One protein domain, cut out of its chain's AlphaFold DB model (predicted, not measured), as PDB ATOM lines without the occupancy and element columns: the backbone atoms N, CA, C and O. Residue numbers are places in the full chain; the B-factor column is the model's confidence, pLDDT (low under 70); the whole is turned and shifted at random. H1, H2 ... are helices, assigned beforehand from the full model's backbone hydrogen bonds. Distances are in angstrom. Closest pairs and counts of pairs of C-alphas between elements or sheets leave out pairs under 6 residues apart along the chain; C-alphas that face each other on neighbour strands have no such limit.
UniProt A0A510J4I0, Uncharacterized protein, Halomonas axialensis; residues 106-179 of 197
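This is residues 106 to 179 of the 197 residues of an uncharacterized protein of Halomonas axialensis (UniProt A0A510J4I0). Three short helices, H1 to H3, and the beginning of one long helix, H4, make a small, compact head, in which H2 packs on residues 146 to 151 of H4, H3 packs on residues 147 to 158 of H4, and H1 packs on H2 and H3; residues 160 to 179 of H4 stick out from this head as an arm, and without them the body spans 31 by 20 by 17 A. The printed part has 74 residues, all helix in class, in the order H1, H2, H3, H4. It is only just extended, close to loose, with a radius of gyration of the C-alphas of 17.0 A and spans of 60 by 20 by 18 A.

H1, residues 106 to 114, begins with C-alpha 106 at (133.703, 106.834, 38.624). H2 is residues 118 to 125 and H3 residues 131 to 140. H4, residues 145 to 179, is 51.3 A long and ends at (135.393, 64.983, 17.028).

H1 and H2 form a hairpin, the closest C-alphas, of Ala 112 and Arg 121, 3.9 A apart. H3 and H4 form another; Leu 134 and Ala 151 have the closest C-alphas, 5.2 A. Every O i to N i+4 pair is within hydrogen-bond range in H1, H2, H3 and H4.

The three links are tight. No printed residue is under 70.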
ATOM      1  N   GLU A 106     133.507 105.419  38.962       97.38
ATOM      2  CA  GLU A 106     133.703 106.834  38.624       97.38
ATOM      3  C   GLU A 106     134.263 107.608  39.821       97.38
ATOM      4  O   GLU A 106     135.197 108.394  39.664       97.38
ATOM      5  N   ASP A 107     133.754 107.345  41.027       98.12
ATOM      6  CA  ASP A 107     134.254 107.994  42.238       98.12
ATOM      7  C   ASP A 107     135.716 107.617  42.486       98.12
ATOM      8  O   ASP A 107     136.536 108.484  42.788       98.12
ATOM      9  N   TRP A 108     136.091 106.349  42.293       98.56
ATOM     10  CA  TRP A 108     137.491 105.935  42.408       98.56
ATOM     11  C   TRP A 108     138.386 106.605  41.363       98.56
ATOM     12  O   TRP A 108     139.486 107.033  41.712       98.56
ATOM     13  N   VAL A 109     137.930 106.770  40.118       98.31
ATOM     14  CA  VAL A 109     138.673 107.524  39.094       98.31
ATOM     15  C   VAL A 109     138.858 108.977  39.526       98.31
ATOM     16  O   VAL A 109     139.984 109.480  39.508       98.31
ATOM     17  N   GLN A 110     137.796 109.640  39.995       98.19
ATOM     18  CA  GLN A 110     137.881 111.013  40.495       98.19
ATOM     19  C   GLN A 110     138.890 111.140  41.642       98.19
ATOM     20  O   GLN A 110     139.740 112.035  41.628       98.19
ATOM     21  N   GLN A 111     138.856 110.217  42.605       98.50
ATOM     22  CA  GLN A 111     139.802 110.192  43.722       98.50
ATOM     23  C   GLN A 111     141.237 109.908  43.250       98.50
ATOM     24  O   GLN A 111     142.169 110.577  43.693       98.50
ATOM     25  N   ALA A 112     141.439 108.975  42.322       98.50
ATOM     26  CA  ALA A 112     142.753 108.635  41.778       98.50
ATOM     27  C   ALA A 112     143.395 109.789  40.996       98.50
ATOM     28  O   ALA A 112     144.612 109.972  41.057       98.50
ATOM     29  N   CYS A 113     142.593 110.581  40.282       97.94
ATOM     30  CA  CYS A 113     143.073 111.697  39.474       97.94
ATOM     31  C   CYS A 113     143.307 112.971  40.296       97.94
ATOM     32  O   CYS A 113     144.312 113.657  40.094       97.94
ATOM     33  N   HIS A 114     142.392 113.294  41.215       97.50
ATOM     34  CA  HIS A 114     142.281 114.647  41.764       97.50
ATOM     35  C   HIS A 114     142.575 114.757  43.263       97.50
ATOM     36  O   HIS A 114     142.752 115.873  43.756       97.50
ATOM     37  N   ASN A 115     142.684 113.646  44.003       98.06
ATOM     38  CA  ASN A 115     142.925 113.732  45.443       98.06
ATOM     39  C   ASN A 115     144.301 114.337  45.754       98.06
ATOM     40  O   ASN A 115     145.320 113.963  45.167       98.06
ATOM     41  N   SER A 116     144.357 115.255  46.717       96.75
ATOM     42  CA  SER A 116     145.603 115.911  47.120       96.75
ATOM     43  C   SER A 116     146.600 114.945  47.774       96.75
ATOM     44  O   SER A 116     147.814 115.144  47.676       96.75
ATOM     45  N   VAL A 117     146.117 113.855  48.375       98.12
ATOM     46  CA  VAL A 117     146.930 112.904  49.135       98.12
ATOM     47  C   VAL A 117     147.275 111.678  48.291       98.12
ATOM     48  O   VAL A 117     146.402 110.922  47.870       98.12
ATOM     49  N   ALA A 118     148.575 111.439  48.089       98.12
ATOM     50  CA  ALA A 118     149.071 110.357  47.232       98.12
ATOM     51  C   ALA A 118     148.567 108.967  47.650       98.12
ATOM     52  O   ALA A 118     148.114 108.206  46.803       98.12
ATOM     53  N   ALA A 119     148.566 108.663  48.952       98.31
ATOM     54  CA  ALA A 119     148.089 107.374  49.458       98.31
ATOM     55  C   ALA A 119     146.617 107.099  49.092       98.31
ATOM     56  O   ALA A 119     146.269 105.966  48.766       98.31
ATOM     57  N   VAL A 120     145.769 108.134  49.099       98.56
ATOM     58  CA  VAL A 120     144.359 108.021  48.698       98.56
ATOM     59  C   VAL A 120     144.262 107.795  47.191       98.56
ATOM     60  O   VAL A 120     143.560 106.881  46.764       98.56
ATOM     61  N   ARG A 121     145.029 108.551  46.387       98.62
ATOM     62  CA  ARG A 121     145.070 108.356  44.927       98.62
ATOM     63  C   ARG A 121     145.461 106.930  44.548       98.62
ATOM     64  O   ARG A 121     144.858 106.340  43.658       98.62
ATOM     65  N   HIS A 122     146.467 106.374  45.222       98.50
ATOM     66  CA  HIS A 122     146.982 105.033  44.939       98.50
ATOM     67  C   HIS A 122     145.940 103.964  45.267       98.50
ATOM     68  O   HIS A 122     145.620 103.156  44.402       98.50
ATOM     69  N   GLN A 123     145.332 104.021  46.455       98.38
ATOM     70  CA  GLN A 123     144.276 103.078  46.838       98.38
ATOM     71  C   GLN A 123     143.011 103.191  45.980       98.38
ATOM     72  O   GLN A 123     142.281 102.211  45.831       98.38
ATOM     73  N   ALA A 124     142.713 104.378  45.453       98.56
ATOM     74  CA  ALA A 124     141.604 104.565  44.530       98.56
ATOM     75  C   ALA A 124     141.915 103.915  43.173       98.56
ATOM     76  O   ALA A 124     141.119 103.129  42.672       98.56
ATOM     77  N   ALA A 125     143.112 104.159  42.628       98.44
ATOM     78  CA  ALA A 125     143.553 103.579  41.360       98.44
ATOM     79  C   ALA A 125     143.583 102.041  41.381       98.44
ATOM     80  O   ALA A 125     143.228 101.412  40.391       98.44
ATOM     81  N   GLU A 126     143.965 101.434  42.508       97.50
ATOM     82  CA  GLU A 126     143.980  99.973  42.682       97.50
ATOM     83  C   GLU A 126     142.593  99.320  42.557       97.50
ATOM     84  O   GLU A 126     142.504  98.133  42.238       97.50
ATOM     85  N   ARG A 127     141.512 100.076  42.799       97.38
ATOM     86  CA  ARG A 127     140.130  99.576  42.717       97.38
ATOM     87  C   ARG A 127     139.524  99.668  41.318       97.38
ATOM     88  O   ARG A 127     138.521  99.008  41.066       97.38
ATOM     89  N   VAL A 128     140.126 100.444  40.419       97.81
ATOM     90  CA  VAL A 128     139.655 100.597  39.037       97.81
ATOM     91  C   VAL A 128     140.026  99.349  38.226       97.81
ATOM     92  O   VAL A 128     141.170  98.891  38.254       97.81
ATOM     93  N   ASN A 129     139.056  98.787  37.511       96.44
ATOM     94  CA  ASN A 129     139.188  97.577  36.703       96.44
ATOM     95  C   ASN A 129     138.661  97.741  35.270       96.44
ATOM     96  O   ASN A 129     139.120  97.015  34.395       96.44
ATOM     97  N   ASP A 130     137.735  98.664  35.016       97.38
ATOM     98  CA  ASP A 130     137.198  98.920  33.683       97.38
ATOM     99  C   ASP A 130     138.263  99.506  32.741       97.38
ATOM    100  O   ASP A 130     139.038 100.397  33.105       97.38
ATOM    101  N   GLU A 131     138.304  99.010  31.502       97.75
ATOM    102  CA  GLU A 131     139.345  99.368  30.535       97.75
ATOM    103  C   GLU A 131     139.319 100.864  30.178       97.75
ATOM    104  O   GLU A 131     140.376 101.497  30.057       97.75
ATOM    105  N   GLU A 132     138.132 101.459  30.030       97.69
ATOM    106  CA  GLU A 132     137.987 102.876  29.692       97.69
ATOM    107  C   GLU A 132     138.384 103.764  30.871       97.69
ATOM    108  O   GLU A 132     139.111 104.751  30.694       97.69
ATOM    109  N   ASN A 133     138.019 103.376  32.090       98.25
ATOM    110  CA  ASN A 133     138.450 104.072  33.300       98.25
ATOM    111  C   ASN A 133     139.968 103.981  33.520       98.25
ATOM    112  O   ASN A 133     140.612 104.993  33.809       98.25
ATOM    113  N   LEU A 134     140.592 102.828  33.272       98.44
ATOM    114  CA  LEU A 134     142.053 102.692  33.303       98.44
ATOM    115  C   LEU A 134     142.733 103.585  32.247       98.44
ATOM    116  O   LEU A 134     143.745 104.236  32.531       98.44
ATOM    117  N   LYS A 135     142.169 103.688  31.035       98.00
ATOM    118  CA  LYS A 135     142.653 104.626  30.002       98.00
ATOM    119  C   LYS A 135     142.515 106.084  30.443       98.00
ATOM    120  O   LYS A 135     143.391 106.892  30.117       98.00
ATOM    121  N   ARG A 136     141.455 106.442  31.174       98.06
ATOM    122  CA  ARG A 136     141.290 107.786  31.755       98.06
ATOM    123  C   ARG A 136     142.356 108.089  32.796       98.06
ATOM    124  O   ARG A 136     142.977 109.146  32.701       98.06
ATOM    125  N   LEU A 137     142.685 107.143  33.681       98.19
ATOM    126  CA  LEU A 137     143.789 107.312  34.638       98.19
ATOM    127  C   LEU A 137     145.113 107.652  33.935       98.19
ATOM    128  O   LEU A 137     145.831 108.556  34.365       98.19
ATOM    129  N   LEU A 138     145.424 107.002  32.807       97.88
ATOM    130  CA  LEU A 138     146.628 107.316  32.024       97.88
ATOM    131  C   LEU A 138     146.633 108.734  31.434       97.88
ATOM    132  O   LEU A 138     147.709 109.295  31.205       97.88
ATOM    133  N   LYS A 139     145.458 109.306  31.152       97.50
ATOM    134  CA  LYS A 139     145.303 110.643  30.557       97.50
ATOM    135  C   LYS A 139     145.290 111.748  31.611       97.50
ATOM    136  O   LYS A 139     145.921 112.783  31.400       97.50
ATOM    137  N   GLU A 140     144.605 111.524  32.723       97.31
ATOM    138  CA  GLU A 140     144.308 112.545  33.732       97.31
ATOM    139  C   GLU A 140     145.330 112.531  34.884       97.31
ATOM    140  O   GLU A 140     145.871 113.576  35.246       97.31
ATOM    141  N   ALA A 141     145.731 111.354  35.379       95.06
ATOM    142  CA  ALA A 141     146.653 111.213  36.513       95.06
ATOM    143  C   ALA A 141     148.145 111.227  36.116       95.06
ATOM    144  O   ALA A 141     149.001 110.708  36.831       95.06
ATOM    145  N   ARG A 142     148.503 111.849  34.981       92.62
ATOM    146  CA  ARG A 142     149.855 111.793  34.367       92.62
ATOM    147  C   ARG A 142     151.006 112.220  35.279       92.62
ATOM    148  O   ARG A 142     152.158 111.883  35.009       92.62
ATOM    149  N   ARG A 143     150.712 113.005  36.317       93.94
ATOM    150  CA  ARG A 143     151.696 113.501  37.287       93.94
ATOM    151  C   ARG A 143     152.009 112.487  38.389       93.94
ATOM    152  O   ARG A 143     153.070 112.585  38.997       93.94
ATOM    153  N   ASP A 144     151.135 111.510  38.620       97.81
ATOM    154  CA  ASP A 144     151.342 110.455  39.606       97.81
ATOM    155  C   ASP A 144     151.840 109.173  38.927       97.81
ATOM    156  O   ASP A 144     151.087 108.404  38.328       97.81
ATOM    157  N   ARG A 145     153.154 108.941  39.012       97.62
ATOM    158  CA  ARG A 145     153.804 107.795  38.360       97.62
ATOM    159  C   ARG A 145     153.267 106.452  38.849       97.62
ATOM    160  O   ARG A 145     153.262 105.507  38.067       97.62
ATOM    161  N   GLN A 146     152.844 106.368  40.108       98.00
ATOM    162  CA  GLN A 146     152.352 105.125  40.690       98.00
ATOM    163  C   GLN A 146     150.968 104.785  40.131       98.00
ATOM    164  O   GLN A 146     150.762 103.662  39.680       98.00
ATOM    165  N   VAL A 147     150.068 105.773  40.048       98.44
ATOM    166  CA  VAL A 147     148.751 105.611  39.403       98.44
ATOM    167  C   VAL A 147     148.911 105.208  37.936       98.44
ATOM    168  O   VAL A 147     148.295 104.247  37.481       98.44
ATOM    169  N   VAL A 148     149.798 105.887  37.199       98.31
ATOM    170  CA  VAL A 148     150.076 105.557  35.791       98.31
ATOM    171  C   VAL A 148     150.628 104.139  35.640       98.31
ATOM    172  O   VAL A 148     150.264 103.440  34.694       98.31
ATOM    173  N   ARG A 149     151.515 103.707  36.542       98.12
ATOM    174  CA  ARG A 149     152.069 102.350  36.521       98.12
ATOM    175  C   ARG A 149     150.972 101.309  36.742       98.12
ATOM    176  O   ARG A 149     150.844 100.418  35.908       98.12
ATOM    177  N   PHE A 150     150.148 101.482  37.776       97.38
ATOM    178  CA  PHE A 150     149.027 100.583  38.062       97.38
ATOM    179  C   PHE A 150     148.066 100.458  36.882       97.38
ATOM    180  O   PHE A 150     147.723  99.349  36.479       97.38
ATOM    181  N   ALA A 151     147.689 101.585  36.272       98.19
ATOM    182  CA  ALA A 151     146.784 101.573  35.131       98.19
ATOM    183  C   ALA A 151     147.367 100.808  33.928       98.19
ATOM    184  O   ALA A 151     146.656 100.048  33.274       98.19
ATOM    185  N   LYS A 152     148.672 100.956  33.648       98.44
ATOM    186  CA  LYS A 152     149.345 100.190  32.583       98.44
ATOM    187  C   LYS A 152     149.377  98.696  32.881       98.44
ATOM    188  O   LYS A 152     149.056  97.912  31.997       98.44
ATOM    189  N   GLU A 153     149.767  98.321  34.096       98.06
ATOM    190  CA  GLU A 153     149.852  96.918  34.518       98.06
ATOM    191  C   GLU A 153     148.487  96.230  34.391       98.06
ATOM    192  O   GLU A 153     148.390  95.174  33.768       98.06
ATOM    193  N   LYS A 154     147.418  96.872  34.876       98.00
ATOM    194  CA  LYS A 154     146.042  96.373  34.743       98.00
ATOM    195  C   LYS A 154     145.590  96.252  33.287       98.00
ATOM    196  O   LYS A 154     145.028  95.228  32.921       98.00
ATOM    197  N   LEU A 155     145.867  97.245  32.438       98.44
ATOM    198  CA  LEU A 155     145.522  97.172  31.011       98.44
ATOM    199  C   LEU A 155     146.261  96.045  30.284       98.44
ATOM    200  O   LEU A 155     145.676  95.374  29.438       98.44
ATOM    201  N   THR A 156     147.542  95.833  30.592       98.19
ATOM    202  CA  THR A 156     148.296  94.696  30.051       98.19
ATOM    203  C   THR A 156     147.700  93.376  30.526       98.19
ATOM    204  O   THR A 156     147.523  92.478  29.710       98.19
ATOM    205  N   GLN A 157     147.329  93.276  31.805       97.81
ATOM    206  CA  GLN A 157     146.681  92.084  32.347       97.81
ATOM    207  C   GLN A 157     145.362  91.773  31.623       97.81
ATOM    208  O   GLN A 157     145.199  90.662  31.135       97.81
ATOM    209  N   LEU A 158     144.477  92.763  31.462       97.38
ATOM    210  CA  LEU A 158     143.197  92.590  30.760       97.38
ATOM    211  C   LEU A 158     143.373  92.089  29.321       97.38
ATOM    212  O   LEU A 158     142.604  91.250  28.858       97.38
ATOM    213  N   ARG A 159     144.393  92.587  28.612       97.31
ATOM    214  CA  ARG A 159     144.705  92.139  27.246       97.31
ATOM    215  C   ARG A 159     145.184  90.698  27.219       97.31
ATOM    216  O   ARG A 159     144.659  89.915  26.438       97.31
ATOM    217  N   ASN A 160     146.127  90.353  28.091       97.81
ATOM    218  CA  ASN A 160     146.651  88.993  28.184       97.81
ATOM    219  C   ASN A 160     145.538  87.996  28.545       97.81
ATOM    220  O   ASN A 160     145.469  86.918  27.961       97.81
ATOM    221  N   ASP A 161     144.641  88.366  29.464       97.00
ATOM    222  CA  ASP A 161     143.502  87.532  29.859       97.00
ATOM    223  C   ASP A 161     142.520  87.335  28.693       97.00
ATOM    224  O   ASP A 161     142.043  86.223  28.461       97.00
ATOM    225  N   ALA A 162     142.249  88.392  27.920       96.31
ATOM    226  CA  ALA A 162     141.392  88.316  26.738       96.31
ATOM    227  C   ALA A 162     142.006  87.456  25.618       96.31
ATOM    228  O   ALA A 162     141.302  86.639  25.020       96.31
ATOM    229  N   GLU A 163     143.306  87.608  25.350       97.38
ATOM    230  CA  GLU A 163     144.047  86.788  24.382       97.38
ATOM    231  C   GLU A 163     144.033  85.312  24.795       97.38
ATOM    232  O   GLU A 163     143.666  84.448  23.999       97.38
ATOM    233  N   TRP A 164     144.324  85.029  26.067       97.56
ATOM    234  CA  TRP A 164     144.293  83.673  26.601       97.56
ATOM    235  C   TRP A 164     142.904  83.033  26.471       97.56
ATOM    236  O   TRP A 164     142.785  81.898  26.004       97.56
ATOM    237  N   LEU A 165     141.834  83.756  26.820       97.62
ATOM    238  CA  LEU A 165     140.458  83.266  26.670       97.62
ATOM    239  C   LEU A 165     140.109  82.956  25.207       97.62
ATOM    240  O   LEU A 165     139.479  81.931  24.932       97.62
ATOM    241  N   ALA A 166     140.531  83.809  24.271       97.56
ATOM    242  CA  ALA A 166     140.312  83.593  22.844       97.56
ATOM    243  C   ALA A 166     141.046  82.340  22.335       97.56
ATOM    244  O   ALA A 166     140.464  81.541  21.599       97.56
ATOM    245  N   GLU A 167     142.290  82.122  22.771       97.69
ATOM    246  CA  GLU A 167     143.056  80.918  22.438       97.69
ATOM    247  C   GLU A 167     142.393  79.645  22.978       97.69
ATOM    248  O   GLU A 167     142.252  78.665  22.243       97.69
ATOM    249  N   GLN A 168     141.935  79.657  24.235       97.94
ATOM    250  CA  GLN A 168     141.232  78.514  24.829       97.94
ATOM    251  C   GLN A 168     139.934  78.187  24.080       97.94
ATOM    252  O   GLN A 168     139.628  77.015  23.836       97.94
ATOM    253  N   GLN A 169     139.183  79.212  23.672       97.69
ATOM    254  CA  GLN A 169     137.959  79.028  22.899       97.69
ATOM    255  C   GLN A 169     138.250  78.437  21.510       97.69
ATOM    256  O   GLN A 169     137.600  77.469  21.114       97.69
ATOM    257  N   ALA A 170     139.270  78.939  20.810       97.38
ATOM    258  CA  ALA A 170     139.675  78.413  19.507       97.38
ATOM    259  C   ALA A 170     140.142  76.948  19.590       97.38
ATOM    260  O   ALA A 170     139.774  76.123  18.750       97.38
ATOM    261  N   GLN A 171     140.908  76.591  20.628       97.50
ATOM    262  CA  GLN A 171     141.331  75.206  20.874       97.50
ATOM    263  C   GLN A 171     140.132  74.287  21.122       97.50
ATOM    264  O   GLN A 171     140.046  73.202  20.542       97.50
ATOM    265  N   ARG A 172     139.175  74.730  21.946       97.75
ATOM    266  CA  ARG A 172     137.938  73.988  22.207       97.75
ATOM    267  C   ARG A 172     137.148  73.742  20.921       97.75
ATOM    268  O   ARG A 172     136.734  72.612  20.669       97.75
ATOM    269  N   GLU A 173     136.933  74.777  20.116       97.69
ATOM    270  CA  GLU A 173     136.190  74.680  18.854       97.69
ATOM    271  C   GLU A 173     136.888  73.766  17.842       97.69
ATOM    272  O   GLU A 173     136.235  72.961  17.169       97.69
ATOM    273  N   HIS A 174     138.218  73.829  17.779       97.19
ATOM    274  CA  HIS A 174     139.008  72.941  16.939       97.19
ATOM    275  C   HIS A 174     138.818  71.468  17.325       97.19
ATOM    276  O   HIS A 174     138.513  70.642  16.463       97.19
ATOM    277  N   LEU A 175     138.924  71.142  18.619       97.06
ATOM    278  CA  LEU A 175     138.719  69.779  19.120       97.06
ATOM    279  C   LEU A 175     137.301  69.271  18.843       97.06
ATOM    280  O   LEU A 175     137.131  68.135  18.402       97.06
ATOM    281  N   LEU A 176     136.279  70.107  19.053       96.19
ATOM    282  CA  LEU A 176     134.893  69.748  18.734       96.19
ATOM    283  C   LEU A 176     134.725  69.441  17.242       96.19
ATOM    284  O   LEU A 176     134.134  68.425  16.884       96.19
ATOM    285  N   THR A 177     135.320  70.266  16.380       96.00
ATOM    286  CA  THR A 177     135.294  70.057  14.928       96.00
ATOM    287  C   THR A 177     135.962  68.736  14.541       96.00
ATOM    288  O   THR A 177     135.416  67.983  13.734       96.00
ATOM    289  N   GLN A 178     137.115  68.411  15.135       94.94
ATOM    290  CA  GLN A 178     137.794  67.130  14.914       94.94
ATOM    291  C   GLN A 178     136.923  65.944  15.352       94.94
ATOM    292  O   GLN A 178     136.773  64.976  14.603       94.94
ATOM    293  N   LEU A 179     136.296  66.024  16.530       94.06
ATOM    294  CA  LEU A 179     135.393  64.983  17.028       94.06
ATOM    295  C   LEU A 179     134.181  64.779  16.108       94.06
ATOM    296  O   LEU A 179     133.830  63.639  15.801       94.06
TER     297      LEU A 179